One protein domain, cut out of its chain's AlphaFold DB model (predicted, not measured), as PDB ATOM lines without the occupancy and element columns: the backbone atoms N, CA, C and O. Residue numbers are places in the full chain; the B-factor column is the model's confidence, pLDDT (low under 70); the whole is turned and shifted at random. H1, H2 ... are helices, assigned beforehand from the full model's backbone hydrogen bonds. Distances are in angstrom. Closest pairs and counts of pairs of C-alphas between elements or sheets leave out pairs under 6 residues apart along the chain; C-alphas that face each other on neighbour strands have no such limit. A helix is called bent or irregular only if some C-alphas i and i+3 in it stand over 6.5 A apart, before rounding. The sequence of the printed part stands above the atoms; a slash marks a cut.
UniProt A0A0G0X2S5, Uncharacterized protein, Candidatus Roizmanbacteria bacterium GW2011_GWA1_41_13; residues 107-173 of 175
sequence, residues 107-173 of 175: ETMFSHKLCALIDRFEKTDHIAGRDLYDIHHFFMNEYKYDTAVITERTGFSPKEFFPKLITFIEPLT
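AT A GLANCE: This is residues 107 to 173 of the 175 residues of an uncharacterized protein of Candidatus Roizmanbacteria bacterium GW2011_GWA1_41_13 (UniProt A0A0G0X2S5). H1 stands between H2 and H3 in a loose layer of three helices, with H2 antiparallel to it on one side and the short H3 beside its first half. H4 crosses over one side of this layer at a steep angle, joined to it mainly where H4 begins beside H3. The printed part has 67 residues with four named helices, H1 to H4 in order, and no named strand; the class is all helix. It is compact, with a radius of gyration of the C-alphas of 11.2 A and spans of 27 by 26 by 18 A.

HOW THE PARTS SIT: H1, residues 107 to 124, has a kink of 34 degrees near residue 118; it is not bent, but only just, with C-alphas 115 and 118 6.0 A apart. With residues 110 to 117 alone it touches H2, residues 129 to 140, in a helical hairpin at a shallow tilt of 30 degrees, opposite ways; the closest C-alphas, of Leu 117 and Asp 131, are 6.3 A apart. With residues 108 to 115 alone H1 touches H3, residues 147 to 154, at a shallow tilt of 16 degrees, the same way; the closest C-alphas, of Ser 111 and Ile 150, are 6.0 A apart. H4, residues 158 to 173, touches H3 with residues 158 to 161 alone, at a steep tilt of 67 degrees; the closest C-alphas, of Thr 147 and Pro 158, are 6.3 A apart. H1 and H4 are close but not clearly touching, C-alphas 118 and 165 being 7.3 A apart. H2 is apart from H3 and H4. Every O i to N i+4 pair is within hydrogen-bond range in H2 and H3, against 13 of 14 in H1 and 7 of 12 in H4.

IN THESE COORDINATES: H1 begins at C-alpha 107 (67.094, -11.473, 102.347) and is 25.7 A long. H2 measures 16.4 A and H3 10.7 A. H4, 22.2 A long, ends at C-alpha 173 (54.415, 9.044, 108.875); it is only just irregular, with C-alphas 168 and 171 6.8 A apart.

THE WHOLE: The C-alphas farthest apart, of Thr 124 and Glu 142, are 29.7 A apart. The printed part has no cut and no long link. Mean pLDDT of the printed part is 92.2; residue 173 alone is under 70.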
ATOM      1  N   GLU A 107      66.787 -11.787 100.958       96.62
ATOM      2  CA  GLU A 107      67.094 -11.473 102.347       96.62
ATOM      3  C   GLU A 107      68.252 -10.481 102.463       96.62
ATOM      4  O   GLU A 107      68.148  -9.491 103.186       96.62
ATOM      5  N   THR A 108      69.330 -10.694 101.701       96.56
ATOM      6  CA  THR A 108      70.463  -9.763 101.658       96.56
ATOM      7  C   THR A 108      70.059  -8.421 101.042       96.56
ATOM      8  O   THR A 108      70.411  -7.370 101.580       96.56
ATOM      9  N   MET A 109      69.291  -8.427  99.943       96.56
ATOM     10  CA  MET A 109      68.796  -7.188  99.326       96.56
ATOM     11  C   MET A 109      67.898  -6.396 100.283       96.56
ATOM     12  O   MET A 109      68.042  -5.175 100.386       96.56
ATOM     13  N   PHE A 110      67.012  -7.077 101.012       97.12
ATOM     14  CA  PHE A 110      66.151  -6.438 101.998       97.12
ATOM     15  C   PHE A 110      66.964  -5.840 103.160       97.12
ATOM     16  O   PHE A 110      66.784  -4.666 103.485       97.12
ATOM     17  N   SER A 111      67.932  -6.574 103.720       96.75
ATOM     18  CA  SER A 111      68.828  -6.041 104.760       96.75
ATOM     19  C   SER A 111      69.587  -4.794 104.310       96.75
ATOM     20  O   SER A 111      69.674  -3.819 105.059       96.75
ATOM     21  N   HIS A 112      70.098  -4.780 103.076       96.00
ATOM     22  CA  HIS A 112      70.756  -3.595 102.527       96.00
ATOM     23  C   HIS A 112      69.810  -2.401 102.414       96.00
ATOM     24  O   HIS A 112      70.237  -1.277 102.671       96.00
ATOM     25  N   LYS A 113      68.537  -2.623 102.070       95.12
ATOM     26  CA  LYS A 113      67.530  -1.557 102.023       95.12
ATOM     27  C   LYS A 113      67.268  -0.961 103.400       95.12
ATOM     28  O   LYS A 113      67.303   0.260 103.525       95.12
ATOM     29  N   LEU A 114      67.104  -1.803 104.420       95.00
ATOM     30  CA  LEU A 114      66.930  -1.369 105.809       95.00
ATOM     31  C   LEU A 114      68.088  -0.476 106.276       95.00
ATOM     32  O   LEU A 114      67.852   0.617 106.784       95.00
ATOM     33  N   CYS A 115      69.334  -0.910 106.060       94.56
ATOM     34  CA  CYS A 115      70.515  -0.144 106.469       94.56
ATOM     35  C   CYS A 115      70.653   1.161 105.669       94.56
ATOM     36  O   CYS A 115      70.926   2.219 106.231       94.56
ATOM     37  N   ALA A 116      70.424   1.099 104.351       93.44
ATOM     38  CA  ALA A 116      70.605   2.238 103.456       93.44
ATOM     39  C   ALA A 116      69.691   3.425 103.782       93.44
ATOM     40  O   ALA A 116      70.062   4.551 103.460       93.44
ATOM     41  N   LEU A 117      68.526   3.193 104.396       91.19
ATOM     42  CA  LEU A 117      67.594   4.263 104.737       91.19
ATOM     43  C   LEU A 117      68.219   5.270 105.719       91.19
ATOM     44  O   LEU A 117      68.209   6.469 105.443       91.19
ATOM     45  N   ILE A 118      68.808   4.778 106.815       89.50
ATOM     46  CA  ILE A 118      69.482   5.616 107.817       89.50
ATOM     47  C   ILE A 118      70.827   6.109 107.264       89.50
ATOM     48  O   ILE A 118      71.069   7.314 107.255       89.50
ATOM     49  N   ASP A 119      71.651   5.213 106.700       90.44
ATOM     50  CA  ASP A 119      72.989   5.552 106.182       90.44
ATOM     51  C   ASP A 119      72.957   6.698 105.150       90.44
ATOM     52  O   ASP A 119      73.883   7.507 105.067       90.44
ATOM     53  N   ARG A 120      71.932   6.733 104.283       90.06
ATOM     54  CA  ARG A 120      71.783   7.784 103.263       90.06
ATOM     55  C   ARG A 120      71.349   9.100 103.882       90.06
ATOM     56  O   ARG A 120      71.889  10.133 103.486       90.06
ATOM     57  N   PHE A 121      70.416   9.062 104.827       89.75
ATOM     58  CA  PHE A 121      69.982  10.257 105.533       89.75
ATOM     59  C   PHE A 121      71.150  10.890 106.294       89.75
ATOM     60  O   PHE A 121      71.441  12.057 106.078       89.75
ATOM     61  N   GLU A 122      71.916  10.112 107.058       88.88
ATOM     62  CA  GLU A 122      73.077  10.624 107.805       88.88
ATOM     63  C   GLU A 122      74.141  11.274 106.904       88.88
ATOM     64  O   GLU A 122      74.825  12.212 107.312       88.88
ATOM     65  N   LYS A 123      74.288  10.794 105.664       89.50
ATOM     66  CA  LYS A 123      75.264  11.331 104.703       89.50
ATOM     67  C   LYS A 123      74.775  12.542 103.926       89.50
ATOM     68  O   LYS A 123      75.601  13.327 103.468       89.50
ATOM     69  N   THR A 124      73.475  12.628 103.666       89.31
ATOM     70  CA  THR A 124      72.925  13.579 102.689       89.31
ATOM     71  C   THR A 124      71.895  14.532 103.269       89.31
ATOM     72  O   THR A 124      71.559  15.495 102.593       89.31
ATOM     73  N   ASP A 125      71.395  14.284 104.479       85.50
ATOM     74  CA  ASP A 125      70.282  14.988 105.133       85.50
ATOM     75  C   ASP A 125      68.949  14.917 104.357       85.50
ATOM     76  O   ASP A 125      68.026  15.696 104.571       85.50
ATOM     77  N   HIS A 126      68.835  13.968 103.418       85.69
ATOM     78  CA  HIS A 126      67.646  13.772 102.590       85.69
ATOM     79  C   HIS A 126      67.132  12.339 102.686       85.69
ATOM     80  O   HIS A 126      67.889  11.365 102.669       85.69
ATOM     81  N   ILE A 127      65.808  12.211 102.717       85.25
ATOM     82  CA  ILE A 127      65.131  10.919 102.790       85.25
ATOM     83  C   ILE A 127      64.805  10.435 101.383       85.25
ATOM     84  O   ILE A 127      64.110  11.093 100.608       85.25
ATOM     85  N   ALA A 128      65.275   9.235 101.059       83.56
ATOM     86  CA  ALA A 128      64.959   8.580  99.803       83.56
ATOM     87  C   ALA A 128      63.620   7.831  99.914       83.56
ATOM     88  O   ALA A 128      63.585   6.654 100.271       83.56
ATOM     89  N   GLY A 129      62.512   8.483  99.540       86.06
ATOM     90  CA  GLY A 129      61.166   7.883  99.595       86.06
ATOM     91  C   GLY A 129      61.029   6.537  98.858       86.06
ATOM     92  O   GLY A 129      60.231   5.693  99.255       86.06
ATOM     93  N   ARG A 130      61.862   6.283  97.838       88.56
ATOM     94  CA  ARG A 130      61.936   4.976  97.155       88.56
ATOM     95  C   ARG A 130      62.413   3.845  98.068       88.56
ATOM     96  O   ARG A 130      61.871   2.752  97.985       88.56
ATOM     97  N   ASP A 131      63.398   4.088  98.934       90.19
ATOM     98  CA  ASP A 131      63.871   3.046  99.854       90.19
ATOM     99  C   ASP A 131      62.813   2.740 100.919       90.19
ATOM    100  O   ASP A 131      62.621   1.577 101.261       90.19
ATOM    101  N   LEU A 132      62.079   3.759 101.388       90.31
ATOM    102  CA  LEU A 132      60.955   3.568 102.308       90.31
ATOM    103  C   LEU A 132      59.846   2.714 101.670       90.31
ATOM    104  O   LEU A 132      59.353   1.780 102.301       90.31
ATOM    105  N   TYR A 133      59.503   2.987 100.407       91.12
ATOM    106  CA  TYR A 133      58.556   2.170  99.645       91.12
ATOM    107  C   TYR A 133      59.027   0.714  99.515       91.12
ATOM    108  O   TYR A 133      58.250  -0.202  99.780       91.12
ATOM    109  N   ASP A 134      60.293   0.491  99.149       93.81
ATOM    110  CA  ASP A 134      60.855  -0.856  99.003       93.81
ATOM    111  C   ASP A 134      60.821  -1.623 100.335       93.81
ATOM    112  O   ASP A 134      60.400  -2.777 100.368       93.81
ATOM    113  N   ILE A 135      61.214  -0.983 101.444       93.19
ATOM    114  CA  ILE A 135      61.166  -1.570 102.794       93.19
ATOM    115  C   ILE A 135      59.732  -1.955 103.162       93.19
ATOM    116  O   ILE A 135      59.494  -3.085 103.589       93.19
ATOM    117  N   HIS A 136      58.776  -1.044 102.964       92.31
ATOM    118  CA  HIS A 136      57.361  -1.316 103.201       92.31
ATOM    119  C   HIS A 136      56.878  -2.501 102.355       92.31
ATOM    120  O   HIS A 136      56.258  -3.421 102.880       92.31
ATOM    121  N   HIS A 137      57.212  -2.535 101.062       93.94
ATOM    122  CA  HIS A 137      56.854  -3.641 100.179       93.94
ATOM    123  C   HIS A 137      57.451  -4.977 100.647       93.94
ATOM    124  O   HIS A 137      56.739  -5.981 100.667       93.94
ATOM    125  N   PHE A 138      58.726  -5.003 101.048       95.69
ATOM    126  CA  PHE A 138      59.361  -6.216 101.562       95.69
ATOM    127  C   PHE A 138      58.674  -6.724 102.835       95.69
ATOM    128  O   PHE A 138      58.381  -7.916 102.930       95.69
ATOM    129  N   PHE A 139      58.337  -5.833 103.772       93.12
ATOM    130  CA  PHE A 139      57.593  -6.211 104.973       93.12
ATOM    131  C   PHE A 139      56.178  -6.711 104.665       93.12
ATOM    132  O   PHE A 139      55.788  -7.762 105.168       93.12
ATOM    133  N   MET A 140      55.428  -6.010 103.809       93.75
ATOM    134  CA  MET A 140      54.049  -6.380 103.454       93.75
ATOM    135  C   MET A 140      53.942  -7.717 102.717       93.75
ATOM    136  O   MET A 140      52.873  -8.319 102.695       93.75
ATOM    137  N   ASN A 141      55.036  -8.182 102.115       94.50
ATOM    138  CA  ASN A 141      55.125  -9.483 101.455       94.50
ATOM    139  C   ASN A 141      55.891 -10.522 102.296       94.50
ATOM    140  O   ASN A 141      56.328 -11.536 101.757       94.50
ATOM    141  N   GLU A 142      56.075 -10.266 103.596       94.69
ATOM    142  CA  GLU A 142      56.666 -11.195 104.570       94.69
ATOM    143  C   GLU A 142      58.085 -11.678 104.207       94.69
ATOM    144  O   GLU A 142      58.509 -12.780 104.572       94.69
ATOM    145  N   TYR A 143      58.857 -10.853 103.492       94.81
ATOM    146  CA  TYR A 143      60.243 -11.182 103.184       94.81
ATOM    147  C   TYR A 143      61.092 -11.205 104.457       94.81
ATOM    148  O   TYR A 143      61.009 -10.327 105.317       94.81
ATOM    149  N   LYS A 144      61.956 -12.217 104.561       96.38
ATOM    150  CA  LYS A 144      62.957 -12.299 105.627       96.38
ATOM    151  C   LYS A 144      64.139 -11.395 105.302       96.38
ATOM    152  O   LYS A 144      64.375 -11.071 104.143       96.38
ATOM    153  N   TYR A 145      64.893 -11.024 106.327       95.88
ATOM    154  CA  TYR A 145      66.134 -10.267 106.205       95.88
ATOM    155  C   TYR A 145      67.298 -11.081 106.776       95.88
ATOM    156  O   TYR A 145      67.118 -11.945 107.637       95.88
ATOM    157  N   ASP A 146      68.496 -10.793 106.288       97.19
ATOM    158  CA  ASP A 146      69.745 -11.352 106.790       97.19
ATOM    159  C   ASP A 146      70.280 -10.504 107.959       97.19
ATOM    160  O   ASP A 146      70.629  -9.328 107.796       97.19
ATOM    161  N   THR A 147      70.330 -11.094 109.154       96.00
ATOM    162  CA  THR A 147      70.791 -10.432 110.383       96.00
ATOM    163  C   THR A 147      72.294 -10.155 110.383       96.00
ATOM    164  O   THR A 147      72.728  -9.172 110.993       96.00
ATOM    165  N   ALA A 148      73.086 -10.991 109.703       96.94
ATOM    166  CA  ALA A 148      74.530 -10.824 109.617       96.94
ATOM    167  C   ALA A 148      74.863  -9.562 108.819       96.94
ATOM    168  O   ALA A 148      75.667  -8.754 109.275       96.94
ATOM    169  N   VAL A 149      74.146  -9.328 107.715       96.94
ATOM    170  CA  VAL A 149      74.293  -8.119 106.888       96.94
ATOM    171  C   VAL A 149      73.993  -6.849 107.687       96.94
ATOM    172  O   VAL A 149      74.751  -5.888 107.598       96.94
ATOM    173  N   ILE A 150      72.925  -6.827 108.496       96.56
ATOM    174  CA  ILE A 150      72.604  -5.660 109.345       96.56
ATOM    175  C   ILE A 150      73.739  -5.392 110.336       96.56
ATOM    176  O   ILE A 150      74.190  -4.254 110.474       96.56
ATOM    177  N   THR A 151      74.217  -6.449 110.990       96.56
ATOM    178  CA  THR A 151      75.278  -6.347 111.997       96.56
ATOM    179  C   THR A 151      76.583  -5.857 111.375       96.56
ATOM    180  O   THR A 151      77.206  -4.940 111.899       96.56
ATOM    181  N   GLU A 152      76.968  -6.408 110.223       95.94
ATOM    182  CA  GLU A 152      78.167  -6.014 109.481       95.94
ATOM    183  C   GLU A 152      78.100  -4.554 109.013       95.94
ATOM    184  O   GLU A 152      79.068  -3.808 109.143       95.94
ATOM    185  N   ARG A 153      76.951  -4.132 108.477       94.88
ATOM    186  CA  ARG A 153      76.774  -2.804 107.875       94.88
ATOM    187  C   ARG A 153      76.671  -1.680 108.895       94.88
ATOM    188  O   ARG A 153      77.121  -0.576 108.604       94.88
ATOM    189  N   THR A 154      76.041  -1.946 110.035       93.38
ATOM    190  CA  THR A 154      75.654  -0.904 111.001       93.38
ATOM    191  C   THR A 154      76.426  -0.982 112.315       93.38
ATOM    192  O   THR A 154      76.407  -0.031 113.090       93.38
ATOM    193  N   GLY A 155      77.077  -2.114 112.598       94.81
ATOM    194  CA  GLY A 155      77.683  -2.407 113.897       94.81
ATOM    195  C   GLY A 155      76.677  -2.749 115.003       94.81
ATOM    196  O   GLY A 155      77.096  -3.061 116.115       94.81
ATOM    197  N   PHE A 156      75.369  -2.718 114.725       94.50
ATOM    198  CA  PHE A 156      74.310  -3.013 115.690       94.50
ATOM    199  C   PHE A 156      73.715  -4.399 115.464       94.50
ATOM    200  O   PHE A 156      73.472  -4.815 114.331       94.50
ATOM    201  N   SER A 157      73.378  -5.097 116.549       96.19
ATOM    202  CA  SER A 157      72.533  -6.282 116.438       96.19
ATOM    203  C   SER A 157      71.125  -5.893 115.955       96.19
ATOM    204  O   SER A 157      70.673  -4.770 116.199       96.19
ATOM    205  N   PRO A 158      70.352  -6.812 115.348       93.94
ATOM    206  CA  PRO A 158      68.973  -6.525 114.944       93.94
ATOM    207  C   PRO A 158      68.101  -5.967 116.083       93.94
ATOM    208  O   PRO A 158      67.289  -5.073 115.859       93.94
ATOM    209  N   LYS A 159      68.303  -6.443 117.322       95.69
ATOM    210  CA  LYS A 159      67.566  -5.969 118.507       95.69
ATOM    211  C   LYS A 159      67.833  -4.498 118.833       95.69
ATOM    212  O   LYS A 159      66.964  -3.852 119.405       95.69
ATOM    213  N   GLU A 160      69.008  -3.985 118.489       96.44
ATOM    214  CA  GLU A 160      69.392  -2.583 118.693       96.44
ATOM    215  C   GLU A 160      69.046  -1.724 117.472       96.44
ATOM    216  O   GLU A 160      68.649  -0.567 117.610       96.44
ATOM    217  N   PHE A 161      69.166  -2.301 116.275       96.19
ATOM    218  CA  PHE A 161      68.929  -1.619 115.010       96.19
ATOM    219  C   PHE A 161      67.452  -1.266 114.790       96.19
ATOM    220  O   PHE A 161      67.140  -0.125 114.456       96.19
ATOM    221  N   PHE A 162      66.518  -2.201 115.001       95.56
ATOM    222  CA  PHE A 162      65.100  -1.940 114.717       95.56
ATOM    223  C   PHE A 162      64.477  -0.829 115.572       95.56
ATOM    224  O   PHE A 162      63.779   0.004 114.998       95.56
ATOM    225  N   PRO A 163      64.739  -0.725 116.890       96.06
ATOM    226  CA  PRO A 163      64.287   0.426 117.671       96.06
ATOM    227  C   PRO A 163      64.775   1.770 117.108       96.06
ATOM    228  O   PRO A 163      64.006   2.731 117.059       96.06
ATOM    229  N   LYS A 164      66.024   1.835 116.623       93.88
ATOM    230  CA  LYS A 164      66.567   3.032 115.959       93.88
ATOM    231  C   LYS A 164      65.841   3.321 114.649       93.88
ATOM    232  O   LYS A 164      65.464   4.462 114.406       93.88
ATOM    233  N   LEU A 165      65.613   2.291 113.836       92.81
ATOM    234  CA  LEU A 165      64.889   2.414 112.572       92.81
ATOM    235  C   LEU A 165      63.447   2.894 112.775       92.81
ATOM    236  O   LEU A 165      62.993   3.763 112.042       92.81
ATOM    237  N   ILE A 166      62.744   2.379 113.785       91.88
ATOM    238  CA  ILE A 166      61.389   2.824 114.135       91.88
ATOM    239  C   ILE A 166      61.410   4.297 114.542       91.88
ATOM    240  O   ILE A 166      60.685   5.093 113.957       91.88
ATOM    241  N   THR A 167      62.304   4.671 115.463       92.44
ATOM    242  CA  THR A 167      62.458   6.066 115.916       92.44
ATOM    243  C   THR A 167      62.765   7.011 114.749       92.44
ATOM    244  O   THR A 167      62.326   8.157 114.740       92.44
ATOM    245  N   PHE A 168      63.512   6.533 113.750       90.19
ATOM    246  CA  PHE A 168      63.813   7.284 112.536       90.19
ATOM    247  C   PHE A 168      62.592   7.450 111.613       90.19
ATOM    248  O   PHE A 168      62.414   8.514 111.025       90.19
ATOM    249  N   ILE A 169      61.753   6.416 111.471       88.44
ATOM    250  CA  ILE A 169      60.610   6.413 110.543       88.44
ATOM    251  C   ILE A 169      59.358   7.071 111.143       88.44
ATOM    252  O   ILE A 169      58.608   7.697 110.402       88.44
ATOM    253  N   GLU A 170      59.114   6.954 112.451       87.94
ATOM    254  CA  GLU A 170      57.902   7.469 113.118       87.94
ATOM    255  C   GLU A 170      57.579   8.946 112.818       87.94
ATOM    256  O   GLU A 170      56.421   9.254 112.549       87.94
ATOM    257  N   PRO A 171      58.548   9.880 112.789       85.06
ATOM    258  CA  PRO A 171      58.259  11.267 112.431       85.06
ATOM    259  C   PRO A 171      57.842  11.454 110.965       85.06
ATOM    260  O   PRO A 171      57.223  12.459 110.625       85.06
ATOM    261  N   LEU A 172      58.181  10.507 110.085       77.00
ATOM    262  CA  LEU A 172      57.942  10.589 108.640       77.00
ATOM    263  C   LEU A 172      56.521  10.195 108.245       77.00
ATOM    264  O   LEU A 172      56.091  10.519 107.144       77.00
ATOM    265  N   THR A 173      55.800   9.482 109.113       62.53
ATOM    266  CA  THR A 173      54.415   9.044 108.875       62.53
ATOM    267  C   THR A 173      53.372  10.084 109.298       62.53
ATOM    268  O   THR A 173      52.180   9.864 109.097       62.53
TER     269      THR A 173